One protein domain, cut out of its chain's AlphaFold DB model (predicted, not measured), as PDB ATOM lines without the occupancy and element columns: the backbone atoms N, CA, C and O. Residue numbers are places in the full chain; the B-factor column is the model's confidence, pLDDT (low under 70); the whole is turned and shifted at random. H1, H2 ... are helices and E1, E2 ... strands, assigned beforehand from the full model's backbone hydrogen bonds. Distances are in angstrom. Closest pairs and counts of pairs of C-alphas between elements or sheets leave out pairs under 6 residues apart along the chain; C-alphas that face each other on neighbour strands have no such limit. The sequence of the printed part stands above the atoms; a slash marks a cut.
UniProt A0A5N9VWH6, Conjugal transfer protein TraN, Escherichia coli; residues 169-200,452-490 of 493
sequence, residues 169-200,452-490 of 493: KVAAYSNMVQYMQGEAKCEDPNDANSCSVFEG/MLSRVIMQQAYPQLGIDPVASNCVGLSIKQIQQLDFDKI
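Overview. This is residues 169 to 200 and 452 to 490 of the 493 residues of the protein "Conjugal transfer protein TraN" of Escherichia coli (UniProt A0A5N9VWH6). Two longer helices, H1 and H2, stand about at right angles with few contacts; strand E1, near the last residue of H1, makes short antiparallel pairings, its residues 195 to 196 with 185 to 186 and its residues 196 to 197 with 477 to 478, and the little helix H3, residues 479 to 483, follows the second of these. The printed part has 71 residues, with three named helices and one named strand in the order H1, E1, H2, H3 along the chain: mostly helix, compact, radius of gyration of the C-alphas 11.8 A, spans 32 by 31 by 21 A.

Along the chain. Find C-alpha 169 at (2.272, 15.935, -25.348); H1 runs to residue 183, 20.5 A. E1 is residues 195 to 197, H2 452 to 465, 20.0 A, and H3 479 to 483, ending at (18.908, 14.576, -22.905).

Arrangement. H1 and H2 are close but not clearly touching, C-alphas of Met 176 and Leu 453 closest at 7.5 A, about perpendicular at 84 degrees. E1 pairs with no named strand. H1 and H3 are apart. Every O i to N i+4 pair is within hydrogen-bond range in H1 and H3; 8 of 10 in H2.

Size, cuts and confidence. Residues 201 to 451 are not printed; C-alphas 200 and 452 are 11.4 A apart. Links H1 to E1 and H2 to H3 are long. Residues 169 to 195, 197, 483 and 490 have pLDDT under 70.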
ATOM      1  N   LYS A 169       0.815  16.107 -25.456       46.97
ATOM      2  CA  LYS A 169       2.272  15.935 -25.348       46.97
ATOM      3  C   LYS A 169       2.851  16.688 -24.152       46.97
ATOM      4  O   LYS A 169       3.603  16.116 -23.371       46.97
ATOM      5  N   VAL A 170       2.465  17.948 -23.955       49.00
ATOM      6  CA  VAL A 170       2.931  18.773 -22.827       49.00
ATOM      7  C   VAL A 170       2.481  18.185 -21.488       49.00
ATOM      8  O   VAL A 170       3.269  18.150 -20.540       49.00
ATOM      9  N   ALA A 171       1.253  17.668 -21.401       47.28
ATOM     10  CA  ALA A 171       0.770  16.968 -20.213       47.28
ATOM     11  C   ALA A 171       1.555  15.667 -19.955       47.28
ATOM     12  O   ALA A 171       1.965  15.414 -18.822       47.28
ATOM     13  N   ALA A 172       1.828  14.879 -20.999       47.91
ATOM     14  CA  ALA A 172       2.628  13.661 -20.900       47.91
ATOM     15  C   ALA A 172       4.072  13.946 -20.447       47.91
ATOM     16  O   ALA A 172       4.558  13.299 -19.519       47.91
ATOM     17  N   TYR A 173       4.733  14.968 -21.004       52.94
ATOM     18  CA  TYR A 173       6.073  15.379 -20.571       52.94
ATOM     19  C   TYR A 173       6.087  15.948 -19.151       52.94
ATOM     20  O   TYR A 173       7.006  15.672 -18.382       52.94
ATOM     21  N   SER A 174       5.049  16.685 -18.754       48.16
ATOM     22  CA  SER A 174       4.921  17.184 -17.379       48.16
ATOM     23  C   SER A 174       4.754  16.044 -16.374       48.16
ATOM     24  O   SER A 174       5.303  16.106 -15.273       48.16
ATOM     25  N   ASN A 175       4.028  14.987 -16.746       49.25
ATOM     26  CA  ASN A 175       3.929  13.772 -15.941       49.25
ATOM     27  C   ASN A 175       5.271  13.038 -15.899       49.25
ATOM     28  O   ASN A 175       5.740  12.703 -14.818       49.25
ATOM     29  N   MET A 176       5.944  12.872 -17.038       53.38
ATOM     30  CA  MET A 176       7.277  12.272 -17.095       53.38
ATOM     31  C   MET A 176       8.264  12.965 -16.145       53.38
ATOM     32  O   MET A 176       8.945  12.284 -15.385       53.38
ATOM     33  N   VAL A 177       8.309  14.301 -16.126       54.66
ATOM     34  CA  VAL A 177       9.189  15.061 -15.221       54.66
ATOM     35  C   VAL A 177       8.839  14.820 -13.748       54.66
ATOM     36  O   VAL A 177       9.741  14.683 -12.924       54.66
ATOM     37  N   GLN A 178       7.553  14.722 -13.405       50.56
ATOM     38  CA  GLN A 178       7.127  14.375 -12.043       50.56
ATOM     39  C   GLN A 178       7.574  12.960 -11.651       50.56
ATOM     40  O   GLN A 178       8.093  12.767 -10.551       50.56
ATOM     41  N   TYR A 179       7.451  11.988 -12.559       54.25
ATOM     42  CA  TYR A 179       7.931  10.622 -12.331       54.25
ATOM     43  C   TYR A 179       9.458  10.553 -12.225       54.25
ATOM     44  O   TYR A 179       9.967   9.874 -11.341       54.25
ATOM     45  N   MET A 180      10.205  11.316 -13.030       55.12
ATOM     46  CA  MET A 180      11.665  11.417 -12.898       55.12
ATOM     47  C   MET A 180      12.076  11.905 -11.506       55.12
ATOM     48  O   MET A 180      13.008  11.363 -10.928       55.12
ATOM     49  N   GLN A 181      11.379  12.901 -10.949       53.19
ATOM     50  CA  GLN A 181      11.671  13.406  -9.602       53.19
ATOM     51  C   GLN A 181      11.328  12.390  -8.508       53.19
ATOM     52  O   GLN A 181      12.044  12.303  -7.513       53.19
ATOM     53  N   GLY A 182      10.252  11.618  -8.685       50.44
ATOM     54  CA  GLY A 182       9.850  10.571  -7.743       50.44
ATOM     55  C   GLY A 182      10.700   9.297  -7.815       50.44
ATOM     56  O   GLY A 182      10.816   8.589  -6.817       50.44
ATOM     57  N   GLU A 183      11.297   9.008  -8.974       55.69
ATOM     58  CA  GLU A 183      12.033   7.764  -9.249       55.69
ATOM     59  C   GLU A 183      13.554   7.944  -9.354       55.69
ATOM     60  O   GLU A 183      14.266   6.967  -9.596       55.69
ATOM     61  N   ALA A 184      14.070   9.162  -9.170       59.34
ATOM     62  CA  ALA A 184      15.505   9.422  -9.176       59.34
ATOM     63  C   ALA A 184      16.209   8.698  -8.024       59.34
ATOM     64  O   ALA A 184      15.886   8.893  -6.849       59.34
ATOM     65  N   LYS A 185      17.231   7.910  -8.361       64.62
ATOM     66  CA  LYS A 185      18.207   7.390  -7.408       64.62
ATOM     67  C   LYS A 185      19.557   8.017  -7.700       64.62
ATOM     68  O   LYS A 185      20.106   7.844  -8.778       64.62
ATOM     69  N   CYS A 186      20.076   8.755  -6.730       63.62
ATOM     70  CA  CYS A 186      21.372   9.411  -6.832       63.62
ATOM     71  C   CYS A 186      22.348   8.740  -5.873       63.62
ATOM     72  O   CYS A 186      22.024   8.562  -4.697       63.62
ATOM     73  N   GLU A 187      23.531   8.376  -6.367       63.31
ATOM     74  CA  GLU A 187      24.617   7.901  -5.503       63.31
ATOM     75  C   GLU A 187      25.155   9.040  -4.621       63.31
ATOM     76  O   GLU A 187      25.428   8.823  -3.440       63.31
ATOM     77  N   ASP A 188      25.224  10.264  -5.160       58.38
ATOM     78  CA  ASP A 188      25.500  11.494  -4.415       58.38
ATOM     79  C   ASP A 188      24.300  12.459  -4.528       58.38
ATOM     80  O   ASP A 188      24.014  12.969  -5.614       58.38
ATOM     81  N   PRO A 189      23.604  12.769  -3.417       59.19
ATOM     82  CA  PRO A 189      22.498  13.729  -3.399       59.19
ATOM     83  C   PRO A 189      22.848  15.135  -3.917       59.19
ATOM     84  O   PRO A 189      21.938  15.913  -4.194       59.19
ATOM     85  N   ASN A 190      24.137  15.481  -4.016       55.31
ATOM     86  CA  ASN A 190      24.610  16.796  -4.456       55.31
ATOM     87  C   ASN A 190      25.127  16.823  -5.903       55.31
ATOM     88  O   ASN A 190      25.390  17.912  -6.417       55.31
ATOM     89  N   ASP A 191      25.261  15.674  -6.577       57.84
ATOM     90  CA  ASP A 191      25.650  15.609  -7.991       57.84
ATOM     91  C   ASP A 191      24.517  15.033  -8.841       57.84
ATOM     92  O   ASP A 191      24.276  13.826  -8.870       57.84
ATOM     93  N   ALA A 192      23.866  15.906  -9.610       60.09
ATOM     94  CA  ALA A 192      22.808  15.535 -10.547       60.09
ATOM     95  C   ALA A 192      23.274  14.551 -11.642       60.09
ATOM     96  O   ALA A 192      22.444  13.870 -12.240       60.09
ATOM     97  N   ASN A 193      24.582  14.451 -11.914       62.12
ATOM     98  CA  ASN A 193      25.122  13.468 -12.860       62.12
ATOM     99  C   ASN A 193      25.262  12.063 -12.263       62.12
ATOM    100  O   ASN A 193      25.400  11.110 -13.028       62.12
ATOM    101  N   SER A 194      25.214  11.935 -10.935       64.31
ATOM    102  CA  SER A 194      25.207  10.645 -10.232       64.31
ATOM    103  C   SER A 194      23.808  10.019 -10.151       64.31
ATOM    104  O   SER A 194      23.649   8.919  -9.624       64.31
ATOM    105  N   CYS A 195      22.790  10.727 -10.652       62.53
ATOM    106  CA  CYS A 195      21.402  10.295 -10.621       62.53
ATOM    107  C   CYS A 195      21.038   9.455 -11.850       62.53
ATOM    108  O   CYS A 195      21.184   9.895 -12.997       62.53
ATOM    109  N   SER A 196      20.484   8.276 -11.593       72.81
ATOM    110  CA  SER A 196      19.731   7.463 -12.540       72.81
ATOM    111  C   SER A 196      18.233   7.636 -12.280       72.81
ATOM    112  O   SER A 196      17.786   7.780 -11.142       72.81
ATOM    113  N   VAL A 197      17.428   7.633 -13.337       69.31
ATOM    114  CA  VAL A 197      15.960   7.636 -13.237       69.31
ATOM    115  C   VAL A 197      15.390   6.467 -14.027       69.31
ATOM    116  O   VAL A 197      16.056   5.916 -14.908       69.31
ATOM    117  N   PHE A 198      14.148   6.096 -13.712       74.69
ATOM    118  CA  PHE A 198      13.451   4.968 -14.334       74.69
ATOM    119  C   PHE A 198      14.215   3.644 -14.201       74.69
ATOM    120  O   PHE A 198      14.245   2.833 -15.124       74.69
ATOM    121  N   GLU A 199      14.863   3.413 -13.056       78.12
ATOM    122  CA  GLU A 199      15.526   2.134 -12.805       78.12
ATOM    123  C   GLU A 199      14.514   0.989 -12.727       78.12
ATOM    124  O   GLU A 199      13.609   0.993 -11.888       78.12
ATOM    125  N   GLY A 200      14.706  -0.011 -13.585       81.00
ATOM    126  CA  GLY A 200      13.937  -1.242 -13.576       81.00
ATOM    127  C   GLY A 200      14.612  -2.341 -12.767       81.00
ATOM    128  O   GLY A 200      15.773  -2.247 -12.363       81.00
ATOM    129  N   MET A 452       3.650   2.091 -15.393       72.75
ATOM    130  CA  MET A 452       3.429   1.856 -16.824       72.75
ATOM    131  C   MET A 452       4.144   2.903 -17.686       72.75
ATOM    132  O   MET A 452       4.661   2.556 -18.748       72.75
ATOM    133  N   LEU A 453       4.211   4.159 -17.229       70.81
ATOM    134  CA  LEU A 453       4.897   5.238 -17.937       70.81
ATOM    135  C   LEU A 453       6.402   4.959 -18.036       70.81
ATOM    136  O   LEU A 453       6.956   4.984 -19.134       70.81
ATOM    137  N   SER A 454       7.038   4.602 -16.915       74.62
ATOM    138  CA  SER A 454       8.461   4.247 -16.867       74.62
ATOM    139  C   SER A 454       8.758   3.071 -17.801       74.62
ATOM    140  O   SER A 454       9.704   3.128 -18.583       74.62
ATOM    141  N   ARG A 455       7.895   2.044 -17.825       83.88
ATOM    142  CA  ARG A 455       8.009   0.933 -18.784       83.88
ATOM    143  C   ARG A 455       7.991   1.416 -20.237       83.88
ATOM    144  O   ARG A 455       8.836   0.988 -21.017       83.88
ATOM    145  N   VAL A 456       7.015   2.247 -20.615       79.69
ATOM    146  CA  VAL A 456       6.829   2.726 -21.999       79.69
ATOM    147  C   VAL A 456       8.020   3.562 -22.460       79.69
ATOM    148  O   VAL A 456       8.518   3.344 -23.566       79.69
ATOM    149  N   ILE A 457       8.502   4.467 -21.604       80.88
ATOM    150  CA  ILE A 457       9.686   5.288 -21.876       80.88
ATOM    151  C   ILE A 457      10.902   4.388 -22.070       80.88
ATOM    152  O   ILE A 457      11.564   4.473 -23.098       80.88
ATOM    153  N   MET A 458      11.172   3.481 -21.129       85.75
ATOM    154  CA  MET A 458      12.369   2.637 -21.162       85.75
ATOM    155  C   MET A 458      12.368   1.657 -22.338       85.75
ATOM    156  O   MET A 458      13.393   1.478 -22.996       85.75
ATOM    157  N   GLN A 459      11.208   1.085 -22.672       86.94
ATOM    158  CA  GLN A 459      11.051   0.200 -23.827       86.94
ATOM    159  C   GLN A 459      11.373   0.910 -25.154       86.94
ATOM    160  O   GLN A 459      11.924   0.285 -26.059       86.94
ATOM    161  N   GLN A 460      11.045   2.200 -25.273       86.06
ATOM    162  CA  GLN A 460      11.306   2.998 -26.477       86.06
ATOM    163  C   GLN A 460      12.679   3.688 -26.457       86.06
ATOM    164  O   GLN A 460      13.265   3.915 -27.514       86.06
ATOM    165  N   ALA A 461      13.224   3.977 -25.274       86.25
ATOM    166  CA  ALA A 461      14.520   4.620 -25.090       86.25
ATOM    167  C   ALA A 461      15.699   3.677 -25.371       86.25
ATOM    168  O   ALA A 461      16.678   4.082 -25.998       86.25
ATOM    169  N   TYR A 462      15.614   2.413 -24.947       89.12
ATOM    170  CA  TYR A 462      16.699   1.442 -25.126       89.12
ATOM    171  C   TYR A 462      17.140   1.254 -26.587       89.12
ATOM    172  O   TYR A 462      18.345   1.349 -26.838       89.12
ATOM    173  N   PRO A 463      16.233   1.089 -27.572       88.94
ATOM    174  CA  PRO A 463      16.620   1.036 -28.980       88.94
ATOM    175  C   PRO A 463      17.299   2.315 -29.486       88.94
ATOM    176  O   PRO A 463      18.220   2.225 -30.292       88.94
ATOM    177  N   GLN A 464      16.880   3.499 -29.016       87.06
ATOM    178  CA  GLN A 464      17.479   4.776 -29.434       87.06
ATOM    179  C   GLN A 464      18.914   4.934 -28.919       87.06
ATOM    180  O   GLN A 464      19.776   5.449 -29.628       87.06
ATOM    181  N   LEU A 465      19.168   4.471 -27.694       87.38
ATOM    182  CA  LEU A 465      20.469   4.569 -27.029       87.38
ATOM    183  C   LEU A 465      21.377   3.356 -27.281       87.38
ATOM    184  O   LEU A 465      22.508   3.335 -26.799       87.38
ATOM    185  N   GLY A 466      20.896   2.341 -28.004       88.31
ATOM    186  CA  GLY A 466      21.630   1.095 -28.232       88.31
ATOM    187  C   GLY A 466      21.887   0.293 -26.951       88.31
ATOM    188  O   GLY A 466      22.892  -0.408 -26.859       88.31
ATOM    189  N   ILE A 467      21.011   0.418 -25.950       88.38
ATOM    190  CA  ILE A 467      21.123  -0.301 -24.677       88.38
ATOM    191  C   ILE A 467      20.407  -1.642 -24.811       88.38
ATOM    192  O   ILE A 467      19.212  -1.692 -25.095       88.38
ATOM    193  N   ASP A 468      21.127  -2.731 -24.564       87.94
ATOM    194  CA  ASP A 468      20.517  -4.052 -24.442       87.94
ATOM    195  C   ASP A 468      19.949  -4.239 -23.017       87.94
ATOM    196  O   ASP A 468      20.728  -4.276 -22.054       87.94
ATOM    197  N   PRO A 469      18.620  -4.379 -22.843       86.62
ATOM    198  CA  PRO A 469      17.991  -4.573 -21.533       86.62
ATOM    199  C   PRO A 469      18.459  -5.839 -20.801       86.62
ATOM    200  O   PRO A 469      18.460  -5.856 -19.570       86.62
ATOM    201  N   VAL A 470      18.861  -6.885 -21.534       83.94
ATOM    202  CA  VAL A 470      19.340  -8.149 -20.959       83.94
ATOM    203  C   VAL A 470      20.748  -7.960 -20.406       83.94
ATOM    204  O   VAL A 470      20.995  -8.243 -19.236       83.94
ATOM    205  N   ALA A 471      21.668  -7.434 -21.220       86.19
ATOM    206  CA  ALA A 471      23.053  -7.210 -20.801       86.19
ATOM    207  C   ALA A 471      23.174  -6.145 -19.698       86.19
ATOM    208  O   ALA A 471      24.046  -6.234 -18.834       86.19
ATOM    209  N   SER A 472      22.294  -5.144 -19.719       85.06
ATOM    210  CA  SER A 472      22.291  -4.037 -18.759       85.06
ATOM    211  C   SER A 472      21.444  -4.284 -17.506       85.06
ATOM    212  O   SER A 472      21.416  -3.427 -16.628       85.06
ATOM    213  N   ASN A 473      20.775  -5.437 -17.385       87.75
ATOM    214  CA  ASN A 473      19.899  -5.772 -16.255       87.75
ATOM    215  C   ASN A 473      18.832  -4.700 -15.965       87.75
ATOM    216  O   ASN A 473      18.613  -4.338 -14.810       87.75
ATOM    217  N   CYS A 474      18.158  -4.208 -17.008       88.69
ATOM    218  CA  CYS A 474      17.086  -3.212 -16.886       88.69
ATOM    219  C   CYS A 474      17.529  -1.887 -16.230       88.69
ATOM    220  O   CYS A 474      16.767  -1.269 -15.480       88.69
ATOM    221  N   VAL A 475      18.771  -1.459 -16.492       87.31
ATOM    222  CA  VAL A 475      19.347  -0.238 -15.910       87.31
ATOM    223  C   VAL A 475      18.522   1.004 -16.251       87.31
ATOM    224  O   VAL A 475      18.035   1.153 -17.374       87.31
ATOM    225  N   GLY A 476      18.389   1.913 -15.287       84.38
ATOM    226  CA  GLY A 476      17.823   3.238 -15.528       84.38
ATOM    227  C   GLY A 476      18.703   4.094 -16.441       84.38
ATOM    228  O   GLY A 476      19.801   3.703 -16.843       84.38
ATOM    229  N   LEU A 477      18.230   5.294 -16.757       79.50
ATOM    230  CA  LEU A 477      18.967   6.244 -17.584       79.50
ATOM    231  C   LEU A 477      19.568   7.352 -16.728       79.50
ATOM    232  O   LEU A 477      18.913   7.895 -15.839       79.50
ATOM    233  N   SER A 478      20.805   7.730 -17.037       78.88
ATOM    234  CA  SER A 478      21.393   8.968 -16.525       78.88
ATOM    235  C   SER A 478      20.735  10.189 -17.168       78.88
ATOM    236  O   SER A 478      20.246  10.135 -18.300       78.88
ATOM    237  N   ILE A 479      20.810  11.339 -16.498       73.12
ATOM    238  CA  ILE A 479      20.285  12.606 -17.031       73.12
ATOM    239  C   ILE A 479      20.868  12.940 -18.417       73.12
ATOM    240  O   ILE A 479      20.150  13.422 -19.291       73.12
ATOM    241  N   LYS A 480      22.145  12.616 -18.665       72.31
ATOM    242  CA  LYS A 480      22.793  12.824 -19.973       72.31
ATOM    243  C   LYS A 480      22.198  11.950 -21.073       72.31
ATOM    244  O   LYS A 480      22.007  12.427 -22.185       72.31
ATOM    245  N   GLN A 481      21.901  10.689 -20.769       79.69
ATOM    246  CA  GLN A 481      21.263   9.778 -21.723       79.69
ATOM    247  C   GLN A 481      19.840  10.230 -22.054       79.69
ATOM    248  O   GLN A 481      19.422  10.142 -23.199       79.69
ATOM    249  N   ILE A 482      19.122  10.785 -21.077       74.38
ATOM    250  CA  ILE A 482      17.762  11.300 -21.273       74.38
ATOM    251  C   ILE A 482      17.758  12.532 -22.168       74.38
ATOM    252  O   ILE A 482      16.899  12.656 -23.030       74.38
ATOM    253  N   GLN A 483      18.743  13.419 -22.018       69.50
ATOM    254  CA  GLN A 483      18.908  14.576 -22.905       69.50
ATOM    255  C   GLN A 483      19.221  14.187 -24.357       69.50
ATOM    256  O   GLN A 483      19.019  14.996 -25.257       69.50
ATOM    257  N   GLN A 484      19.732  12.975 -24.586       79.06
ATOM    258  CA  GLN A 484      20.002  12.441 -25.922       79.06
ATOM    259  C   GLN A 484      18.785  11.751 -26.547       79.06
ATOM    260  O   GLN A 484      18.835  11.425 -27.732       79.06
ATOM    261  N   LEU A 485      17.718  11.511 -25.776       75.12
ATOM    262  CA  LEU A 485      16.515  10.869 -26.289       75.12
ATOM    263  C   LEU A 485      15.741  11.803 -27.209       75.12
ATOM    264  O   LEU A 485      15.508  12.974 -26.910       75.12
ATOM    265  N   ASP A 486      15.279  11.226 -28.308       76.94
ATOM    266  CA  ASP A 486      14.332  11.862 -29.200       76.94
ATOM    267  C   ASP A 486      12.914  11.582 -28.685       76.94
ATOM    268  O   ASP A 486      12.327  10.522 -28.932       76.94
ATOM    269  N   PHE A 487      12.389  12.533 -27.912       73.44
ATOM    270  CA  PHE A 487      11.066  12.445 -27.294       73.44
ATOM    271  C   PHE A 487       9.910  12.516 -28.296       73.44
ATOM    272  O   PHE A 487       8.805  12.117 -27.933       73.44
ATOM    273  N   ASP A 488      10.145  12.962 -29.534       72.75
ATOM    274  CA  ASP A 488       9.128  12.933 -30.593       72.75
ATOM    275  C   ASP A 488       8.894  11.509 -31.118       72.75
ATOM    276  O   ASP A 488       7.850  11.218 -31.702       72.75
ATOM    277  N   LYS A 489       9.852  10.601 -30.893       75.31
ATOM    278  CA  LYS A 489       9.749   9.175 -31.232       75.31
ATOM    279  C   LYS A 489       9.229   8.307 -30.089       75.31
ATOM    280  O   LYS A 489       9.105   7.098 -30.276       75.31
ATOM    281  N   ILE A 490       8.979   8.888 -28.916       69.38
ATOM    282  CA  ILE A 490       8.423   8.174 -27.766       69.38
ATOM    283  C   ILE A 490       6.922   8.429 -27.737       69.38
ATOM    284  O   ILE A 490       6.475   9.532 -27.430       69.38
TER     285      ILE A 490